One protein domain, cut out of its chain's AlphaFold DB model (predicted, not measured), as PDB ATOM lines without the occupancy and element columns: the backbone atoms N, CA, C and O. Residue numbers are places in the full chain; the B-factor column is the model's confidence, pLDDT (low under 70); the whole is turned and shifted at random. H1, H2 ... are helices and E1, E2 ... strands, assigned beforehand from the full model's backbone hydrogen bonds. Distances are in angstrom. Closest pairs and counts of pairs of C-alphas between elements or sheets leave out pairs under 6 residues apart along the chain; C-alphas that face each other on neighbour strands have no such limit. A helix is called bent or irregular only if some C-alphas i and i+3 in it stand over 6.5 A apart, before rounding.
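This is residues 61 to 72 and 116 to 244 of the 251 residues of an uncharacterized protein of Sporisorium reilianum (strain SRZ2) (UniProt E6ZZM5). A strongly twisted sheet of five strands curls part of the way round, with helix H5 across its open side between the edge strands E1 and E2, H2 packed on E5 and E1, and H1 side by side with H5. The short helices H3 and H4 only graze the sheet, and the hairpin of E4 and E5 reaches out to Thr 211 at one end. The printed part has 141 residues with five named helices and five named strands, in the order H1 H2 E1 H3 H4 E2 E3 E4 E5 H5; the sheet's order is E1 E5 E4 E3 E2, all antiparallel, and the class is mixed, helices and strands. The whole is compact, with a radius of gyration of the C-alphas of 14.4 A and spans of 43 by 34 by 27 A.

Look first at H1, residues 61 to 70, and H5, residues 226 to 241: they touch, closest at the C-alphas of Val 66 and Glu 233, 6.7 A, at a shallow tilt of 26 degrees, opposite ways. With residues 129 to 130 alone, H2, residues 116 to 130, touches H5 about perpendicular at 86 degrees, closest at the C-alphas of Phe 130 and Ala 235, 5.3 A. Next find the edge strand E1, residues 134 to 136, antiparallel to E5, residues 214 to 224, with N 135 and O 223 2.8 A apart. H3, residues 139 to 145, and H4, residues 150 to 153, only graze the sheet and are apart from each other. E2, residues 160 to 166, E3, residues 176 to 181, E4, residues 200 to 208, and E5 form a meander, each strand the antiparallel neighbour of the one before; see N 163 and O 178 at 2.8 A, N 204 and O 179 at 2.9 A, and N 217 and O 205 at 2.8 A. H1 and H2 are on the same face of the sheet, giving two layers, one of strands and one of helices; the C-alphas of Leu 118 in H2 and Ile 219 in E5 are their closest, 5.9 A. H5 is on the sheet too, at a height of 8.2 A, its closest C-alphas to E2 being Leu 240 and Leu 163, 6.3 A. Every O i to N i+4 pair is within hydrogen-bond range in H1, H2 and H3, 10 of 12 are in H5, and H4 is too short for such a pair.

Find C-alpha 61 at (28.377, 75.226, 98.405), where H1 begins its 14.2 A. H2 measures 20.0 A, E4 26.8 A and E5 29.8 A, from C-alpha 214 at (52.284, 65.877, 104.462). H5 runs 23.3 A to C-alpha 241 at (26.442, 67.644, 107.492), and it is irregular: C-alphas 227 and 230 are 7.8 A apart.

The C-alphas farthest apart are those of Thr 211 and Lys 227, 44.9 A. Residues 73 to 115 are not printed, and C-alphas 72 and 116 are 30.9 A apart across the cut. The link from E3 to E4, residues 182 to 199, is long. Residue 72, residues 146 to 148 and residues 184 to 188 have pLDDT under 70 in this model.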
ATOM      1  N   GLU A  61      27.150  75.779  98.989       83.44
ATOM      2  CA  GLU A  61      28.377  75.226  98.405       83.44
ATOM      3  C   GLU A  61      28.410  73.695  98.497       83.44
ATOM      4  O   GLU A  61      28.670  73.031  97.495       83.44
ATOM      5  N   ASP A  62      28.051  73.132  99.657       82.62
ATOM      6  CA  ASP A  62      27.961  71.680  99.856       82.62
ATOM      7  C   ASP A  62      26.913  71.063  98.914       82.62
ATOM      8  O   ASP A  62      27.143  70.019  98.302       82.62
ATOM      9  N   LEU A  63      25.757  71.721  98.762       83.75
ATOM     10  CA  LEU A  63      24.705  71.280  97.842       83.75
ATOM     11  C   LEU A  63      25.174  71.334  96.386       83.75
ATOM     12  O   LEU A  63      24.969  70.377  95.638       83.75
ATOM     13  N   ALA A  64      25.836  72.423  95.987       84.50
ATOM     14  CA  ALA A  64      26.406  72.551  94.653       84.50
ATOM     15  C   ALA A  64      27.459  71.467  94.396       84.50
ATOM     16  O   ALA A  64      27.476  70.869  93.323       84.50
ATOM     17  N   PHE A  65      28.306  71.160  95.375       84.31
ATOM     18  CA  PHE A  65      29.299  70.099  95.263       84.31
ATOM     19  C   PHE A  65      28.669  68.717  95.109       84.31
ATOM     20  O   PHE A  65      29.044  67.983  94.198       84.31
ATOM     21  N   VAL A  66      27.696  68.377  95.956       83.50
ATOM     22  CA  VAL A  66      26.959  67.109  95.871       83.50
ATOM     23  C   VAL A  66      26.349  66.944  94.482       83.50
ATOM     24  O   VAL A  66      26.576  65.925  93.825       83.50
ATOM     25  N   ASN A  67      25.656  67.982  94.007       83.12
ATOM     26  CA  ASN A  67      25.080  68.004  92.671       83.12
ATOM     27  C   ASN A  67      26.175  67.821  91.624       83.12
ATOM     28  O   ASN A  67      26.053  66.964  90.766       83.12
ATOM     29  N   ASN A  68      27.286  68.539  91.700       81.06
ATOM     30  CA  ASN A  68      28.327  68.425  90.690       81.06
ATOM     31  C   ASN A  68      29.078  67.081  90.681       81.06
ATOM     32  O   ASN A  68      29.611  66.697  89.644       81.06
ATOM     33  N   VAL A  69      29.190  66.386  91.814       79.38
ATOM     34  CA  VAL A  69      29.875  65.081  91.885       79.38
ATOM     35  C   VAL A  69      28.982  63.954  91.372       79.38
ATOM     36  O   VAL A  69      29.481  63.009  90.763       79.38
ATOM     37  N   LEU A  70      27.674  64.044  91.617       80.56
ATOM     38  CA  LEU A  70      26.725  62.965  91.338       80.56
ATOM     39  C   LEU A  70      25.757  63.263  90.191       80.56
ATOM     40  O   LEU A  70      25.020  62.365  89.791       80.56
ATOM     41  N   SER A  71      25.741  64.482  89.645       74.69
ATOM     42  CA  SER A  71      24.923  64.795  88.471       74.69
ATOM     43  C   SER A  71      25.422  64.004  87.282       74.69
ATOM     44  O   SER A  71      26.629  63.884  87.056       74.69
ATOM     45  N   ASP A  72      24.461  63.482  86.529       62.56
ATOM     46  CA  ASP A  72      24.737  62.895  85.235       62.56
ATOM     47  C   ASP A  72      25.284  64.021  84.358       62.56
ATOM     48  O   ASP A  72      24.723  65.120  84.324       62.56
ATOM     49  N   ASP A 116      46.094  45.745  99.277       88.38
ATOM     50  CA  ASP A 116      45.160  45.206 100.277       88.38
ATOM     51  C   ASP A 116      44.713  46.245 101.309       88.38
ATOM     52  O   ASP A 116      43.541  46.296 101.692       88.38
ATOM     53  N   LYS A 117      45.635  47.112 101.755       90.00
ATOM     54  CA  LYS A 117      45.298  48.195 102.686       90.00
ATOM     55  C   LYS A 117      44.377  49.208 102.018       90.00
ATOM     56  O   LYS A 117      43.396  49.614 102.635       90.00
ATOM     57  N   LEU A 118      44.655  49.578 100.768       89.12
ATOM     58  CA  LEU A 118      43.798  50.486 100.005       89.12
ATOM     59  C   LEU A 118      42.417  49.876  99.760       89.12
ATOM     60  O   LEU A 118      41.416  50.545  99.976       89.12
ATOM     61  N   THR A 119      42.331  48.600  99.387       91.19
ATOM     62  CA  THR A 119      41.065  47.866  99.232       91.19
ATOM     63  C   THR A 119      40.259  47.848 100.526       91.19
ATOM     64  O   THR A 119      39.060  48.124 100.511       91.19
ATOM     65  N   LYS A 120      40.911  47.605 101.668       92.88
ATOM     66  CA  LYS A 120      40.247  47.652 102.973       92.88
ATOM     67  C   LYS A 120      39.686  49.044 103.283       92.88
ATOM     68  O   LYS A 120      38.541  49.141 103.718       92.88
ATOM     69  N   GLU A 121      40.453  50.109 103.039       92.81
ATOM     70  CA  GLU A 121      39.968  51.482 103.249       92.81
ATOM     71  C   GLU A 121      38.860  51.862 102.256       92.81
ATOM     72  O   GLU A 121      37.866  52.449 102.670       92.81
ATOM     73  N   ARG A 122      38.965  51.471 100.977       94.19
ATOM     74  CA  ARG A 122      37.912  51.650  99.960       94.19
ATOM     75  C   ARG A 122      36.587  51.046 100.429       94.19
ATOM     76  O   ARG A 122      35.559  51.722 100.412       94.19
ATOM     77  N   ASN A 123      36.616  49.801 100.903       94.44
ATOM     78  CA  ASN A 123      35.427  49.105 101.396       94.44
ATOM     79  C   ASN A 123      34.853  49.760 102.654       94.44
ATOM     80  O   ASN A 123      33.643  49.933 102.760       94.44
ATOM     81  N   ARG A 124      35.719  50.169 103.587       94.25
ATOM     82  CA  ARG A 124      35.310  50.879 104.804       94.25
ATOM     83  C   ARG A 124      34.660  52.227 104.494       94.25
ATOM     84  O   ARG A 124      33.617  52.537 105.050       94.25
ATOM     85  N   ILE A 125      35.260  53.025 103.613       93.06
ATOM     86  CA  ILE A 125      34.713  54.319 103.187       93.06
ATOM     87  C   ILE A 125      33.352  54.124 102.525       93.06
ATOM     88  O   ILE A 125      32.401  54.830 102.850       93.06
ATOM     89  N   ASN A 126      33.251  53.148 101.624       94.62
ATOM     90  CA  ASN A 126      32.017  52.872 100.905       94.62
ATOM     91  C   ASN A 126      30.886  52.453 101.858       94.62
ATOM     92  O   ASN A 126      29.773  52.966 101.759       94.62
ATOM     93  N   SER A 127      31.174  51.583 102.828       93.94
ATOM     94  CA  SER A 127      30.175  51.155 103.810       93.94
ATOM     95  C   SER A 127      29.786  52.274 104.776       93.94
ATOM     96  O   SER A 127      28.601  52.439 105.066       93.94
ATOM     97  N   GLN A 128      30.754  53.075 105.233       91.00
ATOM     98  CA  GLN A 128      30.535  54.109 106.242       91.00
ATOM     99  C   GLN A 128      29.853  55.364 105.680       91.00
ATOM    100  O   GLN A 128      28.951  55.900 106.322       91.00
ATOM    101  N   TYR A 129      30.262  55.831 104.498       89.94
ATOM    102  CA  TYR A 129      29.813  57.120 103.954       89.94
ATOM    103  C   TYR A 129      28.870  56.997 102.764       89.94
ATOM    104  O   TYR A 129      28.144  57.943 102.478       89.94
ATOM    105  N   PHE A 130      28.847  55.850 102.084       90.50
ATOM    106  CA  PHE A 130      28.126  55.697 100.818       90.50
ATOM    107  C   PHE A 130      27.193  54.485 100.791       90.50
ATOM    108  O   PHE A 130      26.705  54.121  99.734       90.50
ATOM    109  N   LYS A 131      26.916  53.832 101.928       92.12
ATOM    110  CA  LYS A 131      26.002  52.673 102.006       92.12
ATOM    111  C   LYS A 131      26.298  51.575 100.963       92.12
ATOM    112  O   LYS A 131      25.381  50.911 100.488       92.12
ATOM    113  N   ASN A 132      27.571  51.372 100.623       94.81
ATOM    114  CA  ASN A 132      28.030  50.424  99.601       94.81
ATOM    115  C   ASN A 132      27.540  50.714  98.168       94.81
ATOM    116  O   ASN A 132      27.456  49.793  97.359       94.81
ATOM    117  N   THR A 133      27.217  51.965  97.829       93.31
ATOM    118  CA  THR A 133      26.748  52.324  96.480       93.31
ATOM    119  C   THR A 133      27.870  52.600  95.484       93.31
ATOM    120  O   THR A 133      27.603  52.636  94.283       93.31
ATOM    121  N   ILE A 134      29.105  52.830  95.947       93.25
ATOM    122  CA  ILE A 134      30.246  53.085  95.059       93.25
ATOM    123  C   ILE A 134      30.730  51.767  94.463       93.25
ATOM    124  O   ILE A 134      31.045  50.825  95.193       93.25
ATOM    125  N   ILE A 135      30.876  51.741  93.143       94.38
ATOM    126  CA  ILE A 135      31.615  50.708  92.426       94.38
ATOM    127  C   ILE A 135      33.032  51.222  92.203       94.38
ATOM    128  O   ILE A 135      33.259  52.212  91.505       94.38
ATOM    129  N   TRP A 136      33.994  50.565  92.842       94.25
ATOM    130  CA  TRP A 136      35.404  50.906  92.713       94.25
ATOM    131  C   TRP A 136      35.975  50.340  91.421       94.25
ATOM    132  O   TRP A 136      35.805  49.154  91.138       94.25
ATOM    133  N   LEU A 137      36.708  51.169  90.683       91.12
ATOM    134  CA  LEU A 137      37.566  50.668  89.622       91.12
ATOM    135  C   LEU A 137      38.673  49.810  90.230       91.12
ATOM    136  O   LEU A 137      39.195  50.112  91.314       91.12
ATOM    137  N   ASN A 138      39.065  48.767  89.504       89.25
ATOM    138  CA  ASN A 138      40.293  48.064  89.833       89.25
ATOM    139  C   ASN A 138      41.511  48.968  89.547       89.25
ATOM    140  O   ASN A 138      41.403  50.056  88.964       89.25
ATOM    141  N   ASP A 139      42.681  48.546  90.013       81.62
ATOM    142  CA  ASP A 139      43.869  49.396  89.966       81.62
ATOM    143  C   ASP A 139      44.367  49.605  88.518       81.62
ATOM    144  O   ASP A 139      44.849  50.690  88.192       81.62
ATOM    145  N   GLU A 140      44.170  48.625  87.630       82.75
ATOM    146  CA  GLU A 140      44.488  48.721  86.194       82.75
ATOM    147  C   GLU A 140      43.588  49.751  85.498       82.75
ATOM    148  O   GLU A 140      44.075  50.730  84.935       82.75
ATOM    149  N   GLN A 141      42.269  49.621  85.655       85.06
ATOM    150  CA  GLN A 141      41.263  50.555  85.145       85.06
ATOM    151  C   GLN A 141      41.483  51.974  85.676       85.06
ATOM    152  O   GLN A 141      41.318  52.952  84.946       85.06
ATOM    153  N   THR A 142      41.861  52.105  86.950       82.00
ATOM    154  CA  THR A 142      42.219  53.394  87.551       82.00
ATOM    155  C   THR A 142      43.437  53.992  86.853       82.00
ATOM    156  O   THR A 142      43.442  55.176  86.517       82.00
ATOM    157  N   MET A 143      44.471  53.192  86.612       75.44
ATOM    158  CA  MET A 143      45.676  53.661  85.937       75.44
ATOM    159  C   MET A 143      45.416  54.067  84.493       75.44
ATOM    160  O   MET A 143      45.965  55.081  84.065       75.44
ATOM    161  N   ASP A 144      44.551  53.350  83.785       77.25
ATOM    162  CA  ASP A 144      44.171  53.672  82.411       77.25
ATOM    163  C   ASP A 144      43.305  54.933  82.342       77.25
ATOM    164  O   ASP A 144      43.564  55.830  81.540       77.25
ATOM    165  N   THR A 145      42.334  55.068  83.248       72.62
ATOM    166  CA  THR A 145      41.372  56.183  83.233       72.62
ATOM    167  C   THR A 145      41.976  57.508  83.716       72.62
ATOM    168  O   THR A 145      41.519  58.593  83.352       72.62
ATOM    169  N   VAL A 146      43.002  57.447  84.568       69.31
ATOM    170  CA  VAL A 146      43.570  58.614  85.267       69.31
ATOM    171  C   VAL A 146      45.031  58.872  84.849       69.31
ATOM    172  O   VAL A 146      45.734  59.700  85.446       69.31
ATOM    173  N   ARG A 147      45.523  58.162  83.824       64.56
ATOM    174  CA  ARG A 147      46.941  58.139  83.448       64.56
ATOM    175  C   ARG A 147      47.505  59.543  83.225       64.56
ATOM    176  O   ARG A 147      46.909  60.384  82.562       64.56
ATOM    177  N   GLY A 148      48.682  59.810  83.795       65.81
ATOM    178  CA  GLY A 148      49.443  61.048  83.572       65.81
ATOM    179  C   GLY A 148      48.914  62.311  84.270       65.81
ATOM    180  O   GLY A 148      49.695  63.234  84.481       65.81
ATOM    181  N   GLN A 149      47.652  62.341  84.712       73.69
ATOM    182  CA  GLN A 149      47.005  63.544  85.260       73.69
ATOM    183  C   GLN A 149      46.576  63.423  86.728       73.69
ATOM    184  O   GLN A 149      45.891  64.302  87.245       73.69
ATOM    185  N   TRP A 150      46.990  62.374  87.446       75.44
ATOM    186  CA  TRP A 150      46.588  62.174  88.848       75.44
ATOM    187  C   TRP A 150      46.862  63.411  89.730       75.44
ATOM    188  O   TRP A 150      46.026  63.787  90.545       75.44
ATOM    189  N   ARG A 151      47.987  64.114  89.512       77.56
ATOM    190  CA  ARG A 151      48.323  65.353  90.244       77.56
ATOM    191  C   ARG A 151      47.360  66.494  89.950       77.56
ATOM    192  O   ARG A 151      47.067  67.280  90.840       77.56
ATOM    193  N   GLU A 152      46.898  66.597  88.710       82.56
ATOM    194  CA  GLU A 152      45.930  67.610  88.274       82.56
ATOM    195  C   GLU A 152      44.511  67.296  88.749       82.56
ATOM    196  O   GLU A 152      43.615  68.125  88.616       82.56
ATOM    197  N   ARG A 153      44.308  66.091  89.286       83.88
ATOM    198  CA  ARG A 153      43.048  65.607  89.850       83.88
ATOM    199  C   ARG A 153      43.059  65.567  91.376       83.88
ATOM    200  O   ARG A 153      42.058  65.188  91.967       83.88
ATOM    201  N   ALA A 154      44.169  65.946  92.002       86.38
ATOM    202  CA  ALA A 154      44.318  65.938  93.446       86.38
ATOM    203  C   ALA A 154      43.654  67.169  94.110       86.38
ATOM    204  O   ALA A 154      43.521  68.209  93.458       86.38
ATOM    205  N   PRO A 155      43.328  67.092  95.416       88.44
ATOM    206  CA  PRO A 155      42.648  68.151  96.177       88.44
ATOM    207  C   PRO A 155      43.287  69.547  96.158       88.44
ATOM    208  O   PRO A 155      42.616  70.513  96.464       88.44
ATOM    209  N   PHE A 156      44.573  69.677  95.812       86.12
ATOM    210  CA  PHE A 156      45.270  70.974  95.722       86.12
ATOM    211  C   PHE A 156      45.226  71.608  94.318       86.12
ATOM    212  O   PHE A 156      45.889  72.614  94.061       86.12
ATOM    213  N   ARG A 157      44.579  70.947  93.350       85.38
ATOM    214  CA  ARG A 157      44.415  71.424  91.960       85.38
ATOM    215  C   ARG A 157      42.964  71.433  91.509       85.38
ATOM    216  O   ARG A 157      42.686  71.891  90.401       85.38
ATOM    217  N   ARG A 158      42.066  70.860  92.302       82.31
ATOM    218  CA  ARG A 158      40.663  70.673  91.959       82.31
ATOM    219  C   ARG A 158      39.811  71.027  93.159       82.31
ATOM    220  O   ARG A 158      40.195  70.647  94.263       82.31
ATOM    221  N   PRO A 159      38.631  71.626  92.923       85.31
ATOM    222  CA  PRO A 159      37.617  71.750  93.954       85.31
ATOM    223  C   PRO A 159      37.413  70.407  94.648       85.31
ATOM    224  O   PRO A 159      37.202  69.370  94.002       85.31
ATOM    225  N   SER A 160      37.540  70.428  95.966       89.06
ATOM    226  CA  SER A 160      37.426  69.243  96.793       89.06
ATOM    227  C   SER A 160      36.687  69.570  98.074       89.06
ATOM    228  O   SER A 160      36.745  70.697  98.565       89.06
ATOM    229  N   HIS A 161      35.979  68.580  98.600       89.44
ATOM    230  CA  HIS A 161      35.393  68.668  99.928       89.44
ATOM    231  C   HIS A 161      36.068  67.676 100.848       89.44
ATOM    232  O   HIS A 161      36.389  66.544 100.461       89.44
ATOM    233  N   GLN A 162      36.270  68.113 102.082       90.81
ATOM    234  CA  GLN A 162      36.667  67.210 103.137       90.81
ATOM    235  C   GLN A 162      35.469  66.326 103.512       90.81
ATOM    236  O   GLN A 162      34.334  66.784 103.593       90.81
ATOM    237  N   LEU A 163      35.732  65.046 103.747       90.44
ATOM    238  CA  LEU A 163      34.798  64.097 104.342       90.44
ATOM    239  C   LEU A 163      35.149  63.883 105.823       90.44
ATOM    240  O   LEU A 163      36.260  64.230 106.253       90.44
ATOM    241  N   PRO A 164      34.236  63.308 106.632       90.25
ATOM    242  CA  PRO A 164      34.563  62.923 107.996       90.25
ATOM    243  C   PRO A 164      35.874  62.134 108.037       90.25
ATOM    244  O   PRO A 164      36.134  61.264 107.207       90.25
ATOM    245  N   SER A 165      36.751  62.498 108.969       88.81
ATOM    246  CA  SER A 165      38.090  61.916 109.024       88.81
ATOM    247  C   SER A 165      38.038  60.420 109.327       88.81
ATOM    248  O   SER A 165      37.217  59.965 110.124       88.81
ATOM    249  N   LEU A 166      39.001  59.675 108.791       85.25
ATOM    250  CA  LEU A 166      39.156  58.254 109.083       85.25
ATOM    251  C   LEU A 166      40.108  58.049 110.255       85.25
ATOM    252  O   LEU A 166      41.265  58.474 110.219       85.25
ATOM    253  N   GLU A 167      39.640  57.350 111.282       89.50
ATOM    254  CA  GLU A 167      40.508  56.849 112.346       89.50
ATOM    255  C   GLU A 167      41.346  55.672 111.859       89.50
ATOM    256  O   GLU A 167      40.855  54.818 111.117       89.50
ATOM    257  N   ASN A 168      42.594  55.594 112.320       86.00
ATOM    258  CA  ASN A 168      43.519  54.510 111.997       86.00
ATOM    259  C   ASN A 168      43.709  54.294 110.480       86.00
ATOM    260  O   ASN A 168      43.829  53.162 110.009       86.00
ATOM    261  N   PHE A 169      43.737  55.382 109.708       86.12
ATOM    262  CA  PHE A 169      43.879  55.313 108.255       86.12
ATOM    263  C   PHE A 169      45.167  54.581 107.865       86.12
ATOM    264  O   PHE A 169      46.255  54.928 108.347       86.12
ATOM    265  N   LEU A 170      45.039  53.556 107.016       85.06
ATOM    266  CA  LEU A 170      46.133  52.693 106.549       85.06
ATOM    267  C   LEU A 170      46.908  51.987 107.678       85.06
ATOM    268  O   LEU A 170      48.064  51.584 107.495       85.06
ATOM    269  N   GLY A 171      46.278  51.814 108.844       81.38
ATOM    270  CA  GLY A 171      46.895  51.185 110.012       81.38
ATOM    271  C   GLY A 171      47.914  52.073 110.732       81.38
ATOM    272  O   GLY A 171      48.802  51.560 111.404       81.38
ATOM    273  N   SER A 172      47.840  53.396 110.555       81.88
ATOM    274  CA  SER A 172      48.781  54.349 111.163       81.88
ATOM    275  C   SER A 172      48.526  54.639 112.648       81.88
ATOM    276  O   SER A 172      49.339  55.312 113.278       81.88
ATOM    277  N   GLY A 173      47.384  54.211 113.196       82.19
ATOM    278  CA  GLY A 173      46.910  54.602 114.527       82.19
ATOM    279  C   GLY A 173      46.511  56.077 114.640       82.19
ATOM    280  O   GLY A 173      46.172  56.536 115.726       82.19
ATOM    281  N   LYS A 174      46.547  56.837 113.537       84.50
ATOM    282  CA  LYS A 174      46.245  58.271 113.508       84.50
ATOM    283  C   LYS A 174      44.960  58.554 112.741       84.50
ATOM    284  O   LYS A 174      44.564  57.802 111.847       84.50
ATOM    285  N   ARG A 175      44.324  59.671 113.093       87.56
ATOM    286  CA  ARG A 175      43.217  60.253 112.333       87.56
ATOM    287  C   ARG A 175      43.771  60.907 111.065       87.56
ATOM    288  O   ARG A 175      44.775  61.611 111.127       87.56
ATOM    289  N   SER A 176      43.125  60.652 109.934       88.19
ATOM    290  CA  SER A 176      43.502  61.171 108.617       88.19
ATOM    291  C   SER A 176      42.359  61.977 108.024       88.19
ATOM    292  O   SER A 176      41.203  61.549 108.065       88.19
ATOM    293  N   GLU A 177      42.683  63.139 107.469       92.00
ATOM    294  CA  GLU A 177      41.736  63.922 106.680       92.00
ATOM    295  C   GLU A 177      41.479  63.203 105.348       92.00
ATOM    296  O   GLU A 177      42.415  62.774 104.664       92.00
ATOM    297  N   LEU A 178      40.202  63.058 105.008       92.62
ATOM    298  CA  LEU A 178      39.734  62.434 103.780       92.62
ATOM    299  C   LEU A 178      39.179  63.528 102.876       92.62
ATOM    300  O   LEU A 178      38.418  64.370 103.338       92.62
ATOM    301  N   TYR A 179      39.541  63.503 101.604       93.00
ATOM    302  CA  TYR A 179      39.118  64.487 100.619       93.00
ATOM    303  C   TYR A 179      38.488  63.793  99.424       93.00
ATOM    304  O   TYR A 179      38.995  62.769  98.959       93.00
ATOM    305  N   MET A 180      37.422  64.387  98.901       92.12
ATOM    306  CA  MET A 180      36.773  63.981  97.666       92.12
ATOM    307  C   MET A 180      36.844  65.114  96.652       92.12
ATOM    308  O   MET A 180      36.422  66.233  96.935       92.12
ATOM    309  N   THR A 181      37.388  64.832  95.476       88.88
ATOM    310  CA  THR A 181      37.549  65.813  94.398       88.88
ATOM    311  C   THR A 181      36.382  65.761  93.415       88.88
ATOM    312  O   THR A 181      35.826  64.697  93.144       88.88
ATOM    313  N   GLN A 182      36.013  66.923  92.876       81.31
ATOM    314  CA  GLN A 182      34.960  67.067  91.871       81.31
ATOM    315  C   GLN A 182      35.517  66.792  90.470       81.31
ATOM    316  O   GLN A 182      36.542  67.363  90.081       81.31
ATOM    317  N   HIS A 183      34.844  65.935  89.695       72.50
ATOM    318  CA  HIS A 183      35.374  65.486  88.403       72.50
ATOM    319  C   HIS A 183      34.437  65.592  87.203       72.50
ATOM    320  O   HIS A 183      34.947  65.736  86.094       72.50
ATOM    321  N   ASN A 184      33.116  65.641  87.389       63.44
ATOM    322  CA  ASN A 184      32.182  65.687  86.252       63.44
ATOM    323  C   ASN A 184      32.130  67.040  85.529       63.44
ATOM    324  O   ASN A 184      31.321  67.214  84.630       63.44
ATOM    325  N   ILE A 185      32.974  68.014  85.883       52.56
ATOM    326  CA  ILE A 185      32.813  69.369  85.343       52.56
ATOM    327  C   ILE A 185      33.165  69.431  83.846       52.56
ATOM    328  O   ILE A 185      32.553  70.212  83.129       52.56
ATOM    329  N   HIS A 186      34.118  68.627  83.339       48.88
ATOM    330  CA  HIS A 186      34.673  68.867  81.989       48.88
ATOM    331  C   HIS A 186      35.199  67.651  81.202       48.88
ATOM    332  O   HIS A 186      35.821  67.841  80.159       48.88
ATOM    333  N   THR A 187      35.027  66.409  81.660       55.78
ATOM    334  CA  THR A 187      35.607  65.245  80.960       55.78
ATOM    335  C   THR A 187      34.567  64.465  80.172       55.78
ATOM    336  O   THR A 187      33.821  63.672  80.739       55.78
ATOM    337  N   THR A 188      34.582  64.626  78.849       61.62
ATOM    338  CA  THR A 188      34.009  63.660  77.903       61.62
ATOM    339  C   THR A 188      34.921  62.438  77.858       61.62
ATOM    340  O   THR A 188      35.854  62.369  77.056       61.62
ATOM    341  N   LEU A 189      34.713  61.501  78.781       70.62
ATOM    342  CA  LEU A 189      35.323  60.182  78.662       70.62
ATOM    343  C   LEU A 189      34.623  59.411  77.532       70.62
ATOM    344  O   LEU A 189      33.414  59.584  77.355       70.62
ATOM    345  N   PRO A 190      35.354  58.583  76.766       71.00
ATOM    346  CA  PRO A 190      34.748  57.689  75.784       71.00
ATOM    347  C   PRO A 190      33.627  56.854  76.416       71.00
ATOM    348  O   PRO A 190      33.738  56.458  77.577       71.00
ATOM    349  N   ALA A 191      32.549  56.594  75.673       74.56
ATOM    350  CA  ALA A 191      31.396  55.845  76.186       74.56
ATOM    351  C   ALA A 191      31.745  54.395  76.576       74.56
ATOM    352  O   ALA A 191      31.071  53.803  77.409       74.56
ATOM    353  N   ASP A 192      32.802  53.840  75.985       77.81
ATOM    354  CA  ASP A 192      33.361  52.518  76.264       77.81
ATOM    355  C   ASP A 192      34.379  52.511  77.420       77.81
ATOM    356  O   ASP A 192      34.796  51.445  77.873       77.81
ATOM    357  N   ALA A 193      34.778  53.681  77.930       78.69
ATOM    358  CA  ALA A 193      35.665  53.759  79.083       78.69
ATOM    359  C   ALA A 193      34.937  53.307  80.366       78.69
ATOM    360  O   ALA A 193      33.738  53.545  80.503       78.69
ATOM    361  N   PRO A 194      35.644  52.767  81.379       79.94
ATOM    362  CA  PRO A 194      35.023  52.310  82.633       79.94
ATOM    363  C   PRO A 194      34.207  53.369  83.397       79.94
ATOM    364  O   PRO A 194      33.385  53.019  84.235       79.94
ATOM    365  N   LEU A 195      34.451  54.659  83.137       82.81
ATOM    366  CA  LEU A 195      33.712  55.791  83.717       82.81
ATOM    367  C   LEU A 195      32.888  56.561  82.667       82.81
ATOM    368  O   LEU A 195      32.373  57.639  82.957       82.81
ATOM    369  N   GLY A 196      32.801  56.056  81.435       79.94
ATOM    370  CA  GLY A 196      32.027  56.662  80.357       79.94
ATOM    371  C   GLY A 196      30.549  56.740  80.731       79.94
ATOM    372  O   GLY A 196      29.936  55.732  81.059       79.94
ATOM    373  N   GLY A 197      29.975  57.947  80.721       76.56
ATOM    374  CA  GLY A 197      28.555  58.152  81.035       76.56
ATOM    375  C   GLY A 197      28.169  57.952  82.506       76.56
ATOM    376  O   GLY A 197      26.978  57.899  82.808       76.56
ATOM    377  N   HIS A 198      29.139  57.858  83.422       80.56
ATOM    378  CA  HIS A 198      28.873  57.686  84.849       80.56
ATOM    379  C   HIS A 198      29.431  58.845  85.681       80.56
ATOM    380  O   HIS A 198      30.589  59.231  85.484       80.56
ATOM    381  N   PRO A 199      28.668  59.361  86.665       79.56
ATOM    382  CA  PRO A 199      29.237  60.246  87.660       79.56
ATOM    383  C   PRO A 199      30.294  59.489  88.464       79.56
ATOM    384  O   PRO A 199      30.031  58.403  88.997       79.56
ATOM    385  N   TYR A 200      31.494  60.059  88.550       86.00
ATOM    386  CA  TYR A 200      32.604  59.425  89.247       86.00
ATOM    387  C   TYR A 200      33.251  60.344  90.275       86.00
ATOM    388  O   TYR A 200      33.258  61.571  90.176       86.00
ATOM    389  N   LEU A 201      33.837  59.708  91.279       88.75
ATOM    390  CA  LEU A 201      34.510  60.346  92.396       88.75
ATOM    391  C   LEU A 201      35.931  59.812  92.526       88.75
ATOM    392  O   LEU A 201      36.236  58.672  92.158       88.75
ATOM    393  N   MET A 202      36.808  60.640  93.083       91.75
ATOM    394  CA  MET A 202      38.145  60.222  93.489       91.75
ATOM    395  C   MET A 202      38.366  60.617  94.938       91.75
ATOM    396  O   MET A 202      38.058  61.739  95.346       91.75
ATOM    397  N   LEU A 203      38.901  59.673  95.708       92.81
ATOM    398  CA  LEU A 203      39.123  59.838  97.136       92.81
ATOM    399  C   LEU A 203      40.609  59.878  97.465       92.81
ATOM    400  O   LEU A 203      41.419  59.127  96.913       92.81
ATOM    401  N   TRP A 204      40.949  60.764  98.395       93.31
ATOM    402  CA  TRP A 204      42.317  61.087  98.771       93.31
ATOM    403  C   TRP A 204      42.455  61.143 100.286       93.31
ATOM    404  O   TRP A 204      41.692  61.830 100.956       93.31
ATOM    405  N   GLY A 205      43.452  60.459 100.835       92.19
ATOM    406  CA  GLY A 205      43.771  60.510 102.259       92.19
ATOM    407  C   GLY A 205      45.025  61.329 102.524       92.19
ATOM    408  O   GLY A 205      46.038  61.160 101.838       92.19
ATOM    409  N   LYS A 206      44.992  62.187 103.542       90.19
ATOM    410  CA  LYS A 206      46.159  62.942 104.003       90.19
ATOM    411  C   LYS A 206      46.944  62.142 105.030       90.19
ATOM    412  O   LYS A 206      46.515  61.931 106.156       90.19
ATOM    413  N   THR A 207      48.148  61.738 104.657       87.88
ATOM    414  CA  THR A 207      49.081  61.042 105.539       87.88
ATOM    415  C   THR A 207      50.328  61.878 105.804       87.88
ATOM    416  O   THR A 207      50.558  62.917 105.182       87.88
ATOM    417  N   GLN A 208      51.154  61.413 106.735       83.06
ATOM    418  CA  GLN A 208      52.424  62.029 107.076       83.06
ATOM    419  C   GLN A 208      53.560  61.027 106.855       83.06
ATOM    420  O   GLN A 208      53.495  59.881 107.297       83.06
ATOM    421  N   THR A 209      54.609  61.446 106.150       79.06
ATOM    422  CA  THR A 209      55.806  60.623 105.946       79.06
ATOM    423  C   THR A 209      56.620  60.512 107.237       79.06
ATOM    424  O   THR A 209      56.458  61.300 108.169       79.06
ATOM    425  N   ARG A 210      57.597  59.592 107.268       79.12
ATOM    426  CA  ARG A 210      58.591  59.515 108.360       79.12
ATOM    427  C   ARG A 210      59.347  60.833 108.578       79.12
ATOM    428  O   ARG A 210      59.774  61.121 109.685       79.12
ATOM    429  N   THR A 211      59.487  61.644 107.529       82.06
ATOM    430  CA  THR A 211      60.117  62.974 107.568       82.06
ATOM    431  C   THR A 211      59.147  64.091 107.956       82.06
ATOM    432  O   THR A 211      59.433  65.261 107.722       82.06
ATOM    433  N   SER A 212      57.988  63.747 108.525       81.25
ATOM    434  CA  SER A 212      56.923  64.673 108.925       81.25
ATOM    435  C   SER A 212      56.297  65.487 107.785       81.25
ATOM    436  O   SER A 212      55.513  66.401 108.044       81.25
ATOM    437  N   LYS A 213      56.581  65.154 106.519       84.81
ATOM    438  CA  LYS A 213      55.986  65.836 105.366       84.81
ATOM    439  C   LYS A 213      54.577  65.313 105.123       84.81
ATOM    440  O   LYS A 213      54.344  64.106 105.155       84.81
ATOM    441  N   ILE A 214      53.652  66.223 104.849       84.56
ATOM    442  CA  ILE A 214      52.284  65.877 104.462       84.56
ATOM    443  C   ILE A 214      52.316  65.273 103.052       84.56
ATOM    444  O   ILE A 214      52.948  65.822 102.148       84.56
ATOM    445  N   LYS A 215      51.643  64.138 102.870       87.44
ATOM    446  CA  LYS A 215      51.482  63.439 101.590       87.44
ATOM    447  C   LYS A 215      50.001  63.144 101.383       87.44
ATOM    448  O   LYS A 215      49.327  62.700 102.305       87.44
ATOM    449  N   LEU A 216      49.511  63.354 100.168       89.25
ATOM    450  CA  LEU A 216      48.197  62.867  99.761       89.25
ATOM    451  C   LEU A 216      48.359  61.503  99.099       89.25
ATOM    452  O   LEU A 216      49.247  61.305  98.268       89.25
ATOM    453  N   VAL A 217      47.516  60.563  99.499       89.88
ATOM    454  CA  VAL A 217      47.455  59.209  98.957       89.88
ATOM    455  C   VAL A 217      46.136  59.073  98.227       89.88
ATOM    456  O   VAL A 217      45.085  59.289  98.823       89.88
ATOM    457  N   HIS A 218      46.191  58.728  96.943       90.69
ATOM    458  CA  HIS A 218      44.998  58.329  96.207       90.69
ATOM    459  C   HIS A 218      44.488  57.005  96.780       90.69
ATOM    460  O   HIS A 218      45.242  56.037  96.868       90.69
ATOM    461  N   ILE A 219      43.241  56.998  97.242       91.94
ATOM    462  CA  ILE A 219      42.605  55.829  97.859       91.94
ATOM    463  C   ILE A 219      41.910  54.986  96.794       91.94
ATOM    464  O   ILE A 219      41.955  53.759  96.844       91.94
ATOM    465  N   GLY A 220      41.254  55.646  95.843       92.06
ATOM    466  CA  GLY A 220      40.525  54.973  94.785       92.06
ATOM    467  C   GLY A 220      39.740  55.931  93.909       92.06
ATOM    468  O   GLY A 220      39.475  57.082  94.274       92.06
ATOM    469  N   THR A 221      39.374  55.420  92.742       91.88
ATOM    470  CA  THR A 221      38.428  56.039  91.817       91.88
ATOM    471  C   THR A 221      37.243  55.102  91.694       91.88
ATOM    472  O   THR A 221      37.423  53.892  91.548       91.88
ATOM    473  N   GLY A 222      36.039  55.642  91.784       92.44
ATOM    474  CA  GLY A 222      34.824  54.851  91.673       92.44
ATOM    475  C   GLY A 222      33.695  55.657  91.069       92.44
ATOM    476  O   GLY A 222      33.792  56.877  90.945       92.44
ATOM    477  N   PHE A 223      32.630  54.966  90.702       91.56
ATOM    478  CA  PHE A 223      31.421  55.566  90.161       91.56
ATOM    479  C   PHE A 223      30.190  55.056  90.898       91.56
ATOM    480  O   PHE A 223      30.247  54.072  91.640       91.56
ATOM    481  N   VAL A 224      29.076  55.751  90.705       90.12
ATOM    482  CA  VAL A 224      27.775  55.350  91.239       90.12
ATOM    483  C   VAL A 224      26.872  54.995  90.065       90.12
ATOM    484  O   VAL A 224      26.726  55.771  89.123       90.12
ATOM    485  N   GLU A 225      26.258  53.814  90.108       89.56
ATOM    486  CA  GLU A 225      25.246  53.445  89.118       89.56
ATOM    487  C   GLU A 225      24.020  54.352  89.240       89.56
ATOM    488  O   GLU A 225      23.582  54.669  90.347       89.56
ATOM    489  N   LYS A 226      23.382  54.666  88.109       87.31
ATOM    490  CA  LYS A 226      22.194  55.533  88.059       87.31
ATOM    491  C   LYS A 226      21.097  55.123  89.049       87.31
ATOM    492  O   LYS A 226      20.515  55.977  89.707       87.31
ATOM    493  N   LYS A 227      20.859  53.816  89.219       91.75
ATOM    494  CA  LYS A 227      19.848  53.281  90.155       91.75
ATOM    495  C   LYS A 227      20.142  53.571  91.636       91.75
ATOM    496  O   LYS A 227      19.233  53.513  92.453       91.75
ATOM    497  N   ASN A 228      21.396  53.867  91.978       90.81
ATOM    498  CA  ASN A 228      21.859  54.121  93.343       90.81
ATOM    499  C   ASN A 228      22.160  55.607  93.605       90.81
ATOM    500  O   ASN A 228      22.624  55.941  94.697       90.81
ATOM    501  N   LYS A 229      21.920  56.493  92.628       87.50
ATOM    502  CA  LYS A 229      22.273  57.919  92.687       87.50
ATOM    503  C   LYS A 229      21.678  58.612  93.910       87.50
ATOM    504  O   LYS A 229      22.431  59.132  94.726       87.50
ATOM    505  N   ASP A 230      20.364  58.520  94.099       88.31
ATOM    506  CA  ASP A 230      19.669  59.182  95.213       88.31
ATOM    507  C   ASP A 230      20.163  58.679  96.579       88.31
ATOM    508  O   ASP A 230      20.316  59.442  97.535       88.31
ATOM    509  N   ALA A 231      20.466  57.381  96.673       91.19
ATOM    510  CA  ALA A 231      20.996  56.778  97.890       91.19
ATOM    511  C   ALA A 231      22.416  57.274  98.201       91.19
ATOM    512  O   ALA A 231      22.708  57.591  99.359       91.19
ATOM    513  N   ALA A 232      23.276  57.364  97.183       89.38
ATOM    514  CA  ALA A 232      24.626  57.905  97.304       89.38
ATOM    515  C   ALA A 232      24.600  59.398  97.658       89.38
ATOM    516  O   ALA A 232      25.359  59.845  98.516       89.38
ATOM    517  N   GLU A 233      23.687  60.153  97.050       89.31
ATOM    518  CA  GLU A 233      23.499  61.578  97.290       89.31
ATOM    519  C   GLU A 233      23.065  61.854  98.727       89.31
ATOM    520  O   GLU A 233      23.691  62.649  99.433       89.31
ATOM    521  N   ALA A 234      22.039  61.148  99.205       89.94
ATOM    522  CA  ALA A 234      21.580  61.261 100.581       89.94
ATOM    523  C   ALA A 234      22.682  60.880 101.585       89.94
ATOM    524  O   ALA A 234      22.826  61.522 102.627       89.94
ATOM    525  N   ALA A 235      23.473  59.846 101.277       90.38
ATOM    526  CA  ALA A 235      24.574  59.409 102.129       90.38
ATOM    527  C   ALA A 235      25.707  60.450 102.182       90.38
ATOM    528  O   ALA A 235      26.173  60.794 103.270       90.38
ATOM    529  N   LEU A 236      26.071  61.033 101.037       89.69
ATOM    530  CA  LEU A 236      27.075  62.087 100.955       89.69
ATOM    531  C   LEU A 236      26.628  63.367 101.673       89.69
ATOM    532  O   LEU A 236      27.389  63.921 102.462       89.69
ATOM    533  N   ARG A 237      25.383  63.811 101.458       90.25
ATOM    534  CA  ARG A 237      24.795  64.959 102.170       90.25
ATOM    535  C   ARG A 237      24.864  64.767 103.681       90.25
ATOM    536  O   ARG A 237      25.271  65.675 104.402       90.25
ATOM    537  N   LYS A 238      24.523  63.565 104.155       90.44
ATOM    538  CA  LYS A 238      24.648  63.214 105.571       90.44
ATOM    539  C   LYS A 238      26.101  63.326 106.039       90.44
ATOM    540  O   LYS A 238      26.354  64.012 107.024       90.44
ATOM    541  N   ALA A 239      27.047  62.726 105.318       88.56
ATOM    542  CA  ALA A 239      28.464  62.773 105.679       88.56
ATOM    543  C   ALA A 239      29.010  64.213 105.750       88.56
ATOM    544  O   ALA A 239      29.771  64.535 106.659       88.56
ATOM    545  N   LEU A 240      28.599  65.098 104.835       87.50
ATOM    546  CA  LEU A 240      29.006  66.508 104.843       87.50
ATOM    547  C   LEU A 240      28.370  67.299 105.996       87.50
ATOM    548  O   LEU A 240      29.026  68.155 106.586       87.50
ATOM    549  N   SER A 241      27.128  66.981 106.372       87.56
ATOM    550  CA  SER A 241      26.442  67.644 107.492       87.56
ATOM    551  C   SER A 241      27.088  67.366 108.854       87.56
ATOM    552  O   SER A 241      26.957  68.169 109.772       87.56
ATOM    553  N   GLU A 242      27.825  66.259 108.982       85.56
ATOM    554  CA  GLU A 242      28.538  65.882 110.210       85.56
ATOM    555  C   GLU A 242      29.838  66.684 110.422       85.56
ATOM    556  O   GLU A 242      30.440  66.627 111.497       85.56
ATOM    557  N   LEU A 243      30.294  67.439 109.417       81.75
ATOM    558  CA  LEU A 243      31.487  68.277 109.520       81.75
ATOM    559  C   LEU A 243      31.135  69.697 109.966       81.75
ATOM    560  O   LEU A 243      30.138  70.232 109.500       81.75
ATOM    561  N   PRO A 244      31.966  70.379 110.767       75.44
ATOM    562  CA  PRO A 244      31.832  71.821 110.965       75.44
ATOM    563  C   PRO A 244      32.056  72.555 109.637       75.44
ATOM    564  O   PRO A 244      32.971  72.185 108.901       75.44
TER     565      PRO A 244